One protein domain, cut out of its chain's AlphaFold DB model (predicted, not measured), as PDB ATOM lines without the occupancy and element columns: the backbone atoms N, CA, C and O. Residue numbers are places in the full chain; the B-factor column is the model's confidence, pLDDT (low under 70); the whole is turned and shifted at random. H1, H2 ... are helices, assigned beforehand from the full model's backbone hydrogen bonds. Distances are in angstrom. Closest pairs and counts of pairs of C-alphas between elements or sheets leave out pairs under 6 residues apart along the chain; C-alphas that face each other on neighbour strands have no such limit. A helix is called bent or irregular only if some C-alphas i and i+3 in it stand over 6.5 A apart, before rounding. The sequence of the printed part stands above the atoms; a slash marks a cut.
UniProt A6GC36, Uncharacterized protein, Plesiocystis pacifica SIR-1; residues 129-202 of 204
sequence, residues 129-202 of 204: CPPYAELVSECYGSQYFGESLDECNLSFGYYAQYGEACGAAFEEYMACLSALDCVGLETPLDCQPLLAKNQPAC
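What this domain is: This is residues 129 to 202 of the 204 residues of an uncharacterized protein of Plesiocystis pacifica SIR-1 (UniProt A6GC36). H2 and H3 form a V, meeting near their tight link, and H1 packs in the wide mouth of the V, on H2 and on residues 174 to 178 of H3. H5 folds back side by side with H3, on the side away from H2, and the short H4 packs on H1 near the wide end. The printed part has 74 residues with five named helices, H1 to H5 in that order along the chain, and no named strand; the class is all helix. It is compact, with a radius of gyration of the C-alphas of 12.2 A, and only just flat, spanning 34 by 23 by 13 A.

Where its parts are: H1 holds residues 129 to 140, 16.2 A from first to last C-alpha, beginning with C-alpha 129 at (151.926, 47.015, 83.428). H2, the longest helix, holds residues 144 to 160 and measures 23.9 A, with C-alpha 160 at (144.450, 57.573, 78.427). H3 holds residues 164 to 178 and measures 21.0 A. H4 is short, residues 182 to 186, 6.8 A. H5 holds residues 192 to 202, 15.2 A, ending with C-alpha 202 at (137.227, 54.923, 73.970); it is irregular, with C-alphas 197 and 200 7.0 A apart.

How they stand to each other: H1, H2 and H3 make an up and down bundle, each helix running against the one before it. H1 and H2, a helical hairpin, touch at a steep tilt of 38 degrees, closest at the C-alphas of Ser 137 and Phe 145, 5.0 A. H2 and H3, also a helical hairpin, stand at a shallow tilt of 26 degrees; residues 156 to 160 of H2 touch residues 166 to 171 of H3, and the closest C-alphas, of Ala 160 and Gly 167, are 4.2 A apart. H1 touches H3 at residues 174 to 178 of H3 alone, closest at the C-alphas of Tyr 132 and Ser 178, 4.4 A; they run the same way at a shallow tilt of 31 degrees. H4 touches residues 135 to 139 of H1 alone, closest at the C-alphas of Cys 139 and Cys 182, 5.3 A. H5 touches H3, opposite ways at a shallow tilt of 15 degrees, closest at the C-alphas of Cys 166 and Cys 202, 5.1 A. H5 is apart from H1 and from H4. In H1, H2 and H3 every O i to N i+4 pair is within hydrogen-bond range; in H5 5 of 7 are, and in H4 0 of 1, beside 1 of 2 O i to N i+3 pairs.

The domain as a whole: The two C-alphas farthest apart, of Ser 142 and Pro 200, are 35.4 A apart. The printed part has no cut, and its four links, H1 to H2, H2 to H3, H3 to H4 and H4 to H5, are tight. The mean pLDDT of the printed part is 93.3, that of H5 is 86, and no printed residue is under 70.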
ATOM      1  N   CYS A 129     150.913  47.437  84.397       96.62
ATOM      2  CA  CYS A 129     151.926  47.015  83.428       96.62
ATOM      3  C   CYS A 129     153.013  46.078  83.990       96.62
ATOM      4  O   CYS A 129     153.322  45.088  83.320       96.62
ATOM      5  N   PRO A 130     153.586  46.307  85.190       97.19
ATOM      6  CA  PRO A 130     154.568  45.395  85.776       97.19
ATOM      7  C   PRO A 130     154.108  43.930  85.894       97.19
ATOM      8  O   PRO A 130     154.838  43.069  85.404       97.19
ATOM      9  N   PRO A 131     152.919  43.600  86.445       97.25
ATOM     10  CA  PRO A 131     152.511  42.200  86.580       97.25
ATOM     11  C   PRO A 131     152.264  41.525  85.220       97.25
ATOM     12  O   PRO A 131     152.534  40.337  85.059       97.25
ATOM     13  N   TYR A 132     151.817  42.275  84.205       96.94
ATOM     14  CA  TYR A 132     151.751  41.767  82.833       96.94
ATOM     15  C   TYR A 132     153.150  41.457  82.273       96.94
ATOM     16  O   TYR A 132     153.369  40.378  81.726       96.94
ATOM     17  N   ALA A 133     154.113  42.368  82.440       97.50
ATOM     18  CA  ALA A 133     155.483  42.165  81.972       97.50
ATOM     19  C   ALA A 133     156.173  40.980  82.674       97.50
ATOM     20  O   ALA A 133     156.903  40.225  82.026       97.50
ATOM     21  N   GLU A 134     155.915  40.775  83.971       97.50
ATOM     22  CA  GLU A 134     156.373  39.592  84.709       97.50
ATOM     23  C   GLU A 134     155.829  38.305  84.081       97.50
ATOM     24  O   GLU A 134     156.625  37.423  83.748       97.50
ATOM     25  N   LEU A 135     154.518  38.235  83.816       97.19
ATOM     26  CA  LEU A 135     153.892  37.080  83.168       97.19
ATOM     27  C   LEU A 135     154.497  36.803  81.782       97.19
ATOM     28  O   LEU A 135     154.876  35.670  81.484       97.19
ATOM     29  N   VAL A 136     154.653  37.827  80.938       97.50
ATOM     30  CA  VAL A 136     155.276  37.658  79.611       97.50
ATOM     31  C   VAL A 136     156.711  37.140  79.751       97.50
ATOM     32  O   VAL A 136     157.127  36.246  79.010       97.50
ATOM     33  N   SER A 137     157.464  37.652  80.726       97.56
ATOM     34  CA  SER A 137     158.838  37.219  80.973       97.56
ATOM     35  C   SER A 137     158.934  35.775  81.483       97.56
ATOM     36  O   SER A 137     159.871  35.062  81.115       97.56
ATOM     37  N   GLU A 138     157.955  35.316  82.266       97.38
ATOM     38  CA  GLU A 138     157.847  33.926  82.715       97.38
ATOM     39  C   GLU A 138     157.556  32.989  81.536       97.38
ATOM     40  O   GLU A 138     158.173  31.928  81.411       97.38
ATOM     41  N   CYS A 139     156.667  33.403  80.631       97.56
ATOM     42  CA  CYS A 139     156.205  32.569  79.526       97.56
ATOM     43  C   CYS A 139     157.165  32.529  78.331       97.56
ATOM     44  O   CYS A 139     157.348  31.473  77.720       97.56
ATOM     45  N   TYR A 140     157.787  33.658  77.989       96.62
ATOM     46  CA  TYR A 140     158.592  33.805  76.770       96.62
ATOM     47  C   TYR A 140     160.081  34.070  77.043       96.62
ATOM     48  O   TYR A 140     160.908  33.960  76.133       96.62
ATOM     49  N   GLY A 141     160.453  34.358  78.294       97.12
ATOM     50  CA  GLY A 141     161.832  34.567  78.737       97.12
ATOM     51  C   GLY A 141     162.111  35.989  79.225       97.12
ATOM     52  O   GLY A 141     161.498  36.963  78.791       97.12
ATOM     53  N   SER A 142     163.102  36.122  80.112       97.12
ATOM     54  CA  SER A 142     163.428  37.373  80.814       97.12
ATOM     55  C   SER A 142     163.785  38.548  79.900       97.12
ATOM     56  O   SER A 142     163.644  39.699  80.299       97.12
ATOM     57  N   GLN A 143     164.253  38.279  78.676       96.44
ATOM     58  CA  GLN A 143     164.566  39.320  77.696       96.44
ATOM     59  C   GLN A 143     163.337  40.135  77.263       96.44
ATOM     60  O   GLN A 143     163.508  41.266  76.822       96.44
ATOM     61  N   TYR A 144     162.125  39.594  77.427       96.44
ATOM     62  CA  TYR A 144     160.881  40.268  77.048       96.44
ATOM     63  C   TYR A 144     160.318  41.182  78.134       96.44
ATOM     64  O   TYR A 144     159.390  41.931  77.852       96.44
ATOM     65  N   PHE A 145     160.860  41.162  79.358       97.06
ATOM     66  CA  PHE A 145     160.324  41.970  80.457       97.06
ATOM     67  C   PHE A 145     160.319  43.470  80.121       97.06
ATOM     68  O   PHE A 145     159.282  44.118  80.211       97.06
ATOM     69  N   GLY A 146     161.467  44.009  79.690       94.62
ATOM     70  CA  GLY A 146     161.597  45.435  79.372       94.62
ATOM     71  C   GLY A 146     160.722  45.857  78.193       94.62
ATOM     72  O   GLY A 146     159.972  46.817  78.304       94.62
ATOM     73  N   GLU A 147     160.752  45.085  77.103       95.69
ATOM     74  CA  GLU A 147     159.939  45.343  75.906       95.69
ATOM     75  C   GLU A 147     158.436  45.318  76.223       95.69
ATOM     76  O   GLU A 147     157.708  46.228  75.841       95.69
ATOM     77  N   SER A 148     157.980  44.337  77.008       95.31
ATOM     78  CA  SER A 148     156.563  44.210  77.384       95.31
ATOM     79  C   SER A 148     156.101  45.328  78.314       95.31
ATOM     80  O   SER A 148     154.955  45.772  78.229       95.31
ATOM     81  N   LEU A 149     156.980  45.782  79.212       96.31
ATOM     82  CA  LEU A 149     156.700  46.907  80.096       96.31
ATOM     83  C   LEU A 149     156.585  48.211  79.293       96.31
ATOM     84  O   LEU A 149     155.623  48.958  79.486       96.31
ATOM     85  N   ASP A 150     157.516  48.461  78.371       94.50
ATOM     86  CA  ASP A 150     157.512  49.654  77.516       94.50
ATOM     87  C   ASP A 150     156.278  49.683  76.597       94.50
ATOM     88  O   ASP A 150     155.575  50.696  76.532       94.50
ATOM     89  N   GLU A 151     155.953  48.564  75.941       94.88
ATOM     90  CA  GLU A 151     154.766  48.450  75.082       94.88
ATOM     91  C   GLU A 151     153.455  48.622  75.858       94.88
ATOM     92  O   GLU A 151     152.525  49.278  75.370       94.88
ATOM     93  N   CYS A 152     153.372  48.076  77.076       96.44
ATOM     94  CA  CYS A 152     152.204  48.251  77.933       96.44
ATOM     95  C   CYS A 152     151.990  49.726  78.297       96.44
ATOM     96  O   CYS A 152     150.881  50.239  78.133       96.44
ATOM     97  N   ASN A 153     153.040  50.431  78.732       94.75
ATOM     98  CA  ASN A 153     152.929  51.842  79.113       94.75
ATOM     99  C   ASN A 153     152.643  52.745  77.908       94.75
ATOM    100  O   ASN A 153     151.826  53.664  78.008       94.75
ATOM    101  N   LEU A 154     153.245  52.456  76.750       94.19
ATOM    102  CA  LEU A 154     152.935  53.155  75.502       94.19
ATOM    103  C   LEU A 154     151.453  53.000  75.133       94.19
ATOM    104  O   LEU A 154     150.791  53.977  74.774       94.19
ATOM    105  N   SER A 155     150.922  51.782  75.263       93.81
ATOM    106  CA  SER A 155     149.513  51.494  75.002       93.81
ATOM    107  C   SER A 155     148.602  52.209  75.998       93.81
ATOM    108  O   SER A 155     147.630  52.840  75.588       93.81
ATOM    109  N   PHE A 156     148.929  52.185  77.294       94.00
ATOM    110  CA  PHE A 156     148.165  52.905  78.311       94.00
ATOM    111  C   PHE A 156     148.114  54.410  78.026       94.00
ATOM    112  O   PHE A 156     147.025  54.982  78.022       94.00
ATOM    113  N   GLY A 157     149.249  55.038  77.698       92.00
ATOM    114  CA  GLY A 157     149.292  56.455  77.325       92.00
ATOM    115  C   GLY A 157     148.401  56.773  76.120       92.00
ATOM    116  O   GLY A 157     147.667  57.763  76.133       92.00
ATOM    117  N   TYR A 158     148.389  55.887  75.117       91.50
ATOM    118  CA  TYR A 158     147.494  56.008  73.967       91.50
ATOM    119  C   TYR A 158     146.014  55.918  74.362       91.50
ATOM    120  O   TYR A 158     145.218  56.716  73.883       91.50
ATOM    121  N   TYR A 159     145.614  54.997  75.244       89.88
ATOM    122  CA  TYR A 159     144.215  54.888  75.686       89.88
ATOM    123  C   TYR A 159     143.796  56.017  76.635       89.88
ATOM    124  O   TYR A 159     142.680  56.529  76.530       89.88
ATOM    125  N   ALA A 160     144.695  56.467  77.508       90.38
ATOM    126  CA  ALA A 160     144.450  57.573  78.427       90.38
ATOM    127  C   ALA A 160     144.143  58.890  77.690       90.38
ATOM    128  O   ALA A 160     143.355  59.702  78.182       90.38
ATOM    129  N   GLN A 161     144.681  59.084  76.478       91.75
ATOM    130  CA  GLN A 161     144.404  60.271  75.661       91.75
ATOM    131  C   GLN A 161     142.930  60.370  75.208       91.75
ATOM    132  O   GLN A 161     142.456  61.465  74.910       91.75
ATOM    133  N   TYR A 162     142.200  59.246  75.172       91.19
ATOM    134  CA  TYR A 162     140.767  59.200  74.839       91.19
ATOM    135  C   TYR A 162     139.865  59.477  76.051       91.19
ATOM    136  O   TYR A 162     138.646  59.559  75.913       91.19
ATOM    137  N   GLY A 163     140.451  59.652  77.237       91.50
ATOM    138  CA  GLY A 163     139.754  60.001  78.467       91.50
ATOM    139  C   GLY A 163     140.038  59.028  79.607       91.50
ATOM    140  O   GLY A 163     140.396  57.869  79.407       91.50
ATOM    141  N   GLU A 164     139.813  59.504  80.832       89.69
ATOM    142  CA  GLU A 164     140.075  58.764  82.075       89.69
ATOM    143  C   GLU A 164     139.341  57.414  82.124       89.69
ATOM    144  O   GLU A 164     139.914  56.403  82.520       89.69
ATOM    145  N   ALA A 165     138.096  57.366  81.634       90.44
ATOM    146  CA  ALA A 165     137.317  56.133  81.573       90.44
ATOM    147  C   ALA A 165     137.942  55.080  80.642       90.44
ATOM    148  O   ALA A 165     137.859  53.891  80.937       90.44
ATOM    149  N   CYS A 166     138.568  55.510  79.541       92.88
ATOM    150  CA  CYS A 166     139.245  54.618  78.604       92.88
ATOM    151  C   CYS A 166     140.575  54.105  79.181       92.88
ATOM    152  O   CYS A 166     140.875  52.916  79.069       92.88
ATOM    153  N   GLY A 167     141.324  54.971  79.875       91.44
ATOM    154  CA  GLY A 167     142.510  54.572  80.637       91.44
ATOM    155  C   GLY A 167     142.185  53.502  81.685       91.44
ATOM    156  O   GLY A 167     142.746  52.413  81.633       91.44
ATOM    157  N   ALA A 168     141.205  53.752  82.559       91.75
ATOM    158  CA  ALA A 168     140.784  52.796  83.592       91.75
ATOM    159  C   ALA A 168     140.306  51.454  83.005       91.75
ATOM    160  O   ALA A 168     140.594  50.376  83.521       91.75
ATOM    161  N   ALA A 169     139.600  51.513  81.879       92.31
ATOM    162  CA  ALA A 169     139.196  50.343  81.117       92.31
ATOM    163  C   ALA A 169     140.387  49.502  80.620       92.31
ATOM    164  O   ALA A 169     140.340  48.267  80.655       92.31
ATOM    165  N   PHE A 170     141.441  50.153  80.129       93.38
ATOM    166  CA  PHE A 170     142.661  49.466  79.719       93.38
ATOM    167  C   PHE A 170     143.362  48.818  80.919       93.38
ATOM    168  O   PHE A 170     143.813  47.681  80.809       93.38
ATOM    169  N   GLU A 171     143.376  49.472  82.081       93.81
ATOM    170  CA  GLU A 171     143.928  48.880  83.305       93.81
ATOM    171  C   GLU A 171     143.169  47.623  83.738       93.81
ATOM    172  O   GLU A 171     143.804  46.617  84.051       93.81
ATOM    173  N   GLU A 172     141.829  47.619  83.682       94.31
ATOM    174  CA  GLU A 172     141.029  46.407  83.937       94.31
ATOM    175  C   GLU A 172     141.413  45.264  82.981       94.31
ATOM    176  O   GLU A 172     141.481  44.097  83.382       94.31
ATOM    177  N   TYR A 173     141.678  45.590  81.715       95.00
ATOM    178  CA  TYR A 173     142.102  44.615  80.715       95.00
ATOM    179  C   TYR A 173     143.506  44.065  81.002       95.00
ATOM    180  O   TYR A 173     143.684  42.846  81.000       95.00
ATOM    181  N   MET A 174     144.482  44.923  81.316       95.38
ATOM    182  CA  MET A 174     145.843  44.484  81.655       95.38
ATOM    183  C   MET A 174     145.880  43.695  82.966       95.38
ATOM    184  O   MET A 174     146.560  42.672  83.043       95.38
ATOM    185  N   ALA A 175     145.078  44.086  83.960       95.81
ATOM    186  CA  ALA A 175     144.904  43.318  85.188       95.81
ATOM    187  C   ALA A 175     144.357  41.911  84.895       95.81
ATOM    188  O   ALA A 175     144.873  40.929  85.430       95.81
ATOM    189  N   CYS A 176     143.374  41.788  83.995       97.25
ATOM    190  CA  CYS A 176     142.873  40.487  83.551       97.25
ATOM    191  C   CYS A 176     143.964  39.653  82.865       97.25
ATOM    192  O   CYS A 176     144.132  38.487  83.214       97.25
ATOM    193  N   LEU A 177     144.733  40.248  81.943       96.19
ATOM    194  CA  LEU A 177     145.825  39.548  81.260       96.19
ATOM    195  C   LEU A 177     146.887  39.051  82.241       96.19
ATOM    196  O   LEU A 177     147.324  37.912  82.127       96.19
ATOM    197  N   SER A 178     147.261  39.870  83.224       96.69
ATOM    198  CA  SER A 178     148.261  39.506  84.234       96.69
ATOM    199  C   SER A 178     147.831  38.357  85.156       96.69
ATOM    200  O   SER A 178     148.671  37.742  85.803       96.69
ATOM    201  N   ALA A 179     146.531  38.046  85.211       96.88
ATOM    202  CA  ALA A 179     145.992  36.927  85.979       96.88
ATOM    203  C   ALA A 179     145.923  35.611  85.180       96.88
ATOM    204  O   ALA A 179     145.542  34.580  85.743       96.88
ATOM    205  N   LEU A 180     146.239  35.636  83.880       96.38
ATOM    206  CA  LEU A 180     146.278  34.441  83.036       96.38
ATOM    207  C   LEU A 180     147.554  33.630  83.286       96.38
ATOM    208  O   LEU A 180     148.546  34.131  83.807       96.38
ATOM    209  N   ASP A 181     147.531  32.364  82.879       97.00
ATOM    210  CA  ASP A 181     148.746  31.568  82.725       97.00
ATOM    211  C   ASP A 181     149.311  31.710  81.299       97.00
ATOM    212  O   ASP A 181     148.719  32.348  80.423       97.00
ATOM    213  N   CYS A 182     150.456  31.078  81.033       96.50
ATOM    214  CA  CYS A 182     151.088  31.136  79.714       96.50
ATOM    215  C   CYS A 182     150.217  30.593  78.576       96.50
ATOM    216  O   CYS A 182     150.364  31.031  77.440       96.50
ATOM    217  N   VAL A 183     149.311  29.652  78.859       96.19
ATOM    218  CA  VAL A 183     148.400  29.100  77.844       96.19
ATOM    219  C   VAL A 183     147.265  30.088  77.565       96.19
ATOM    220  O   VAL A 183     146.891  30.305  76.411       96.19
ATOM    221  N   GLY A 184     146.742  30.728  78.610       93.69
ATOM    222  CA  GLY A 184     145.735  31.779  78.514       93.69
ATOM    223  C   GLY A 184     146.256  33.014  77.785       93.69
ATOM    224  O   GLY A 184     145.517  33.616  77.009       93.69
ATOM    225  N   LEU A 185     147.535  33.351  77.955       93.81
ATOM    226  CA  LEU A 185     148.157  34.500  77.298       93.81
ATOM    227  C   LEU A 185     148.210  34.356  75.764       93.81
ATOM    228  O   LEU A 185     148.042  35.342  75.050       93.81
ATOM    229  N   GLU A 186     148.354  33.132  75.241       91.00
ATOM    230  CA  GLU A 186     148.293  32.872  73.792       91.00
ATOM    231  C   GLU A 186     146.882  33.081  73.212       91.00
ATOM    232  O   GLU A 186     146.727  33.362  72.020       91.00
ATOM    233  N   THR A 187     145.840  32.937  74.039       91.31
ATOM    234  CA  THR A 187     144.434  33.083  73.635       91.31
ATOM    235  C   THR A 187     143.602  33.746  74.741       91.31
ATOM    236  O   THR A 187     142.847  33.056  75.427       91.31
ATOM    237  N   PRO A 188     143.670  35.084  74.908       87.06
ATOM    238  CA  PRO A 188     143.045  35.805  76.024       87.06
ATOM    239  C   PRO A 188     141.522  35.974  75.844       87.06
ATOM    240  O   PRO A 188     140.964  37.073  75.909       87.06
ATOM    241  N   LEU A 189     140.824  34.864  75.591       90.75
ATOM    242  CA  LEU A 189     139.375  34.780  75.397       90.75
ATOM    243  C   LEU A 189     138.610  35.259  76.633       90.75
ATOM    244  O   LEU A 189     137.546  35.857  76.489       90.75
ATOM    245  N   ASP A 190     139.173  35.055  77.822       90.94
ATOM    246  CA  ASP A 190     138.546  35.453  79.084       90.94
ATOM    247  C   ASP A 190     138.598  36.972  79.320       90.94
ATOM    248  O   ASP A 190     137.710  37.526  79.969       90.94
ATOM    249  N   CYS A 191     139.571  37.670  78.723       93.88
ATOM    250  CA  CYS A 191     139.725  39.124  78.845       93.88
ATOM    251  C   CYS A 191     139.070  39.904  77.689       93.88
ATOM    252  O   CYS A 191     138.809  41.102  77.813       93.88
ATOM    253  N   GLN A 192     138.730  39.239  76.579       90.50
ATOM    254  CA  GLN A 192     138.030  39.837  75.430       90.50
ATOM    255  C   GLN A 192     136.727  40.586  75.787       90.50
ATOM    256  O   GLN A 192     136.507  41.674  75.245       90.50
ATOM    257  N   PRO A 193     135.860  40.087  76.694       92.19
ATOM    258  CA  PRO A 193     134.651  40.811  77.076       92.19
ATOM    259  C   PRO A 193     134.931  42.176  77.716       92.19
ATOM    260  O   PRO A 193     134.125  43.091  77.539       92.19
ATOM    261  N   LEU A 194     136.058  42.334  78.423       89.19
ATOM    262  CA  LEU A 194     136.465  43.623  78.992       89.19
ATOM    263  C   LEU A 194     136.805  44.607  77.875       89.19
ATOM    264  O   LEU A 194     136.279  45.714  77.857       89.19
ATOM    265  N   LEU A 195     137.567  44.172  76.870       85.94
ATOM    266  CA  LEU A 195     137.881  45.010  75.714       85.94
ATOM    267  C   LEU A 195     136.609  45.472  74.983       85.94
ATOM    268  O   LEU A 195     136.450  46.659  74.700       85.94
ATOM    269  N   ALA A 196     135.665  44.558  74.734       88.19
ATOM    270  CA  ALA A 196     134.399  44.877  74.068       88.19
ATOM    271  C   ALA A 196     133.515  45.835  74.888       88.19
ATOM    272  O   ALA A 196     132.896  46.741  74.329       88.19
ATOM    273  N   LYS A 197     133.473  45.662  76.215       86.62
ATOM    274  CA  LYS A 197     132.778  46.570  77.145       86.62
ATOM    275  C   LYS A 197     133.373  47.984  77.104       86.62
ATOM    276  O   LYS A 197     132.637  48.955  77.272       86.62
ATOM    277  N   ASN A 198     134.673  48.083  76.856       79.75
ATOM    278  CA  ASN A 198     135.439  49.316  76.961       79.75
ATOM    279  C   ASN A 198     135.513  50.112  75.649       79.75
ATOM    280  O   ASN A 198     135.650  51.331  75.688       79.75
ATOM    281  N   GLN A 199     135.326  49.466  74.492       85.38
ATOM    282  CA  GLN A 199     135.291  50.144  73.188       85.38
ATOM    283  C   GLN A 199     134.389  51.389  73.108       85.38
ATOM    284  O   GLN A 199     134.868  52.407  72.612       85.38
ATOM    285  N   PRO A 200     133.123  51.380  73.578       85.88
ATOM    286  CA  PRO A 200     132.280  52.574  73.503       85.88
ATOM    287  C   PRO A 200     132.781  53.729  74.383       85.88
ATOM    288  O   PRO A 200     132.452  54.874  74.100       85.88
ATOM    289  N   ALA A 201     133.573  53.454  75.427       77.19
ATOM    290  CA  ALA A 201     134.166  54.483  76.284       77.19
ATOM    291  C   ALA A 201     135.433  55.117  75.681       77.19
ATOM    292  O   ALA A 201     135.877  56.154  76.159       77.19
ATOM    293  N   CYS A 202     135.999  54.499  74.641       84.69
ATOM    294  CA  CYS A 202     137.227  54.923  73.970       84.69
ATOM    295  C   CYS A 202     136.975  55.556  72.589       84.69
ATOM    296  O   CYS A 202     137.911  55.709  71.805       84.69
TER     297      CYS A 202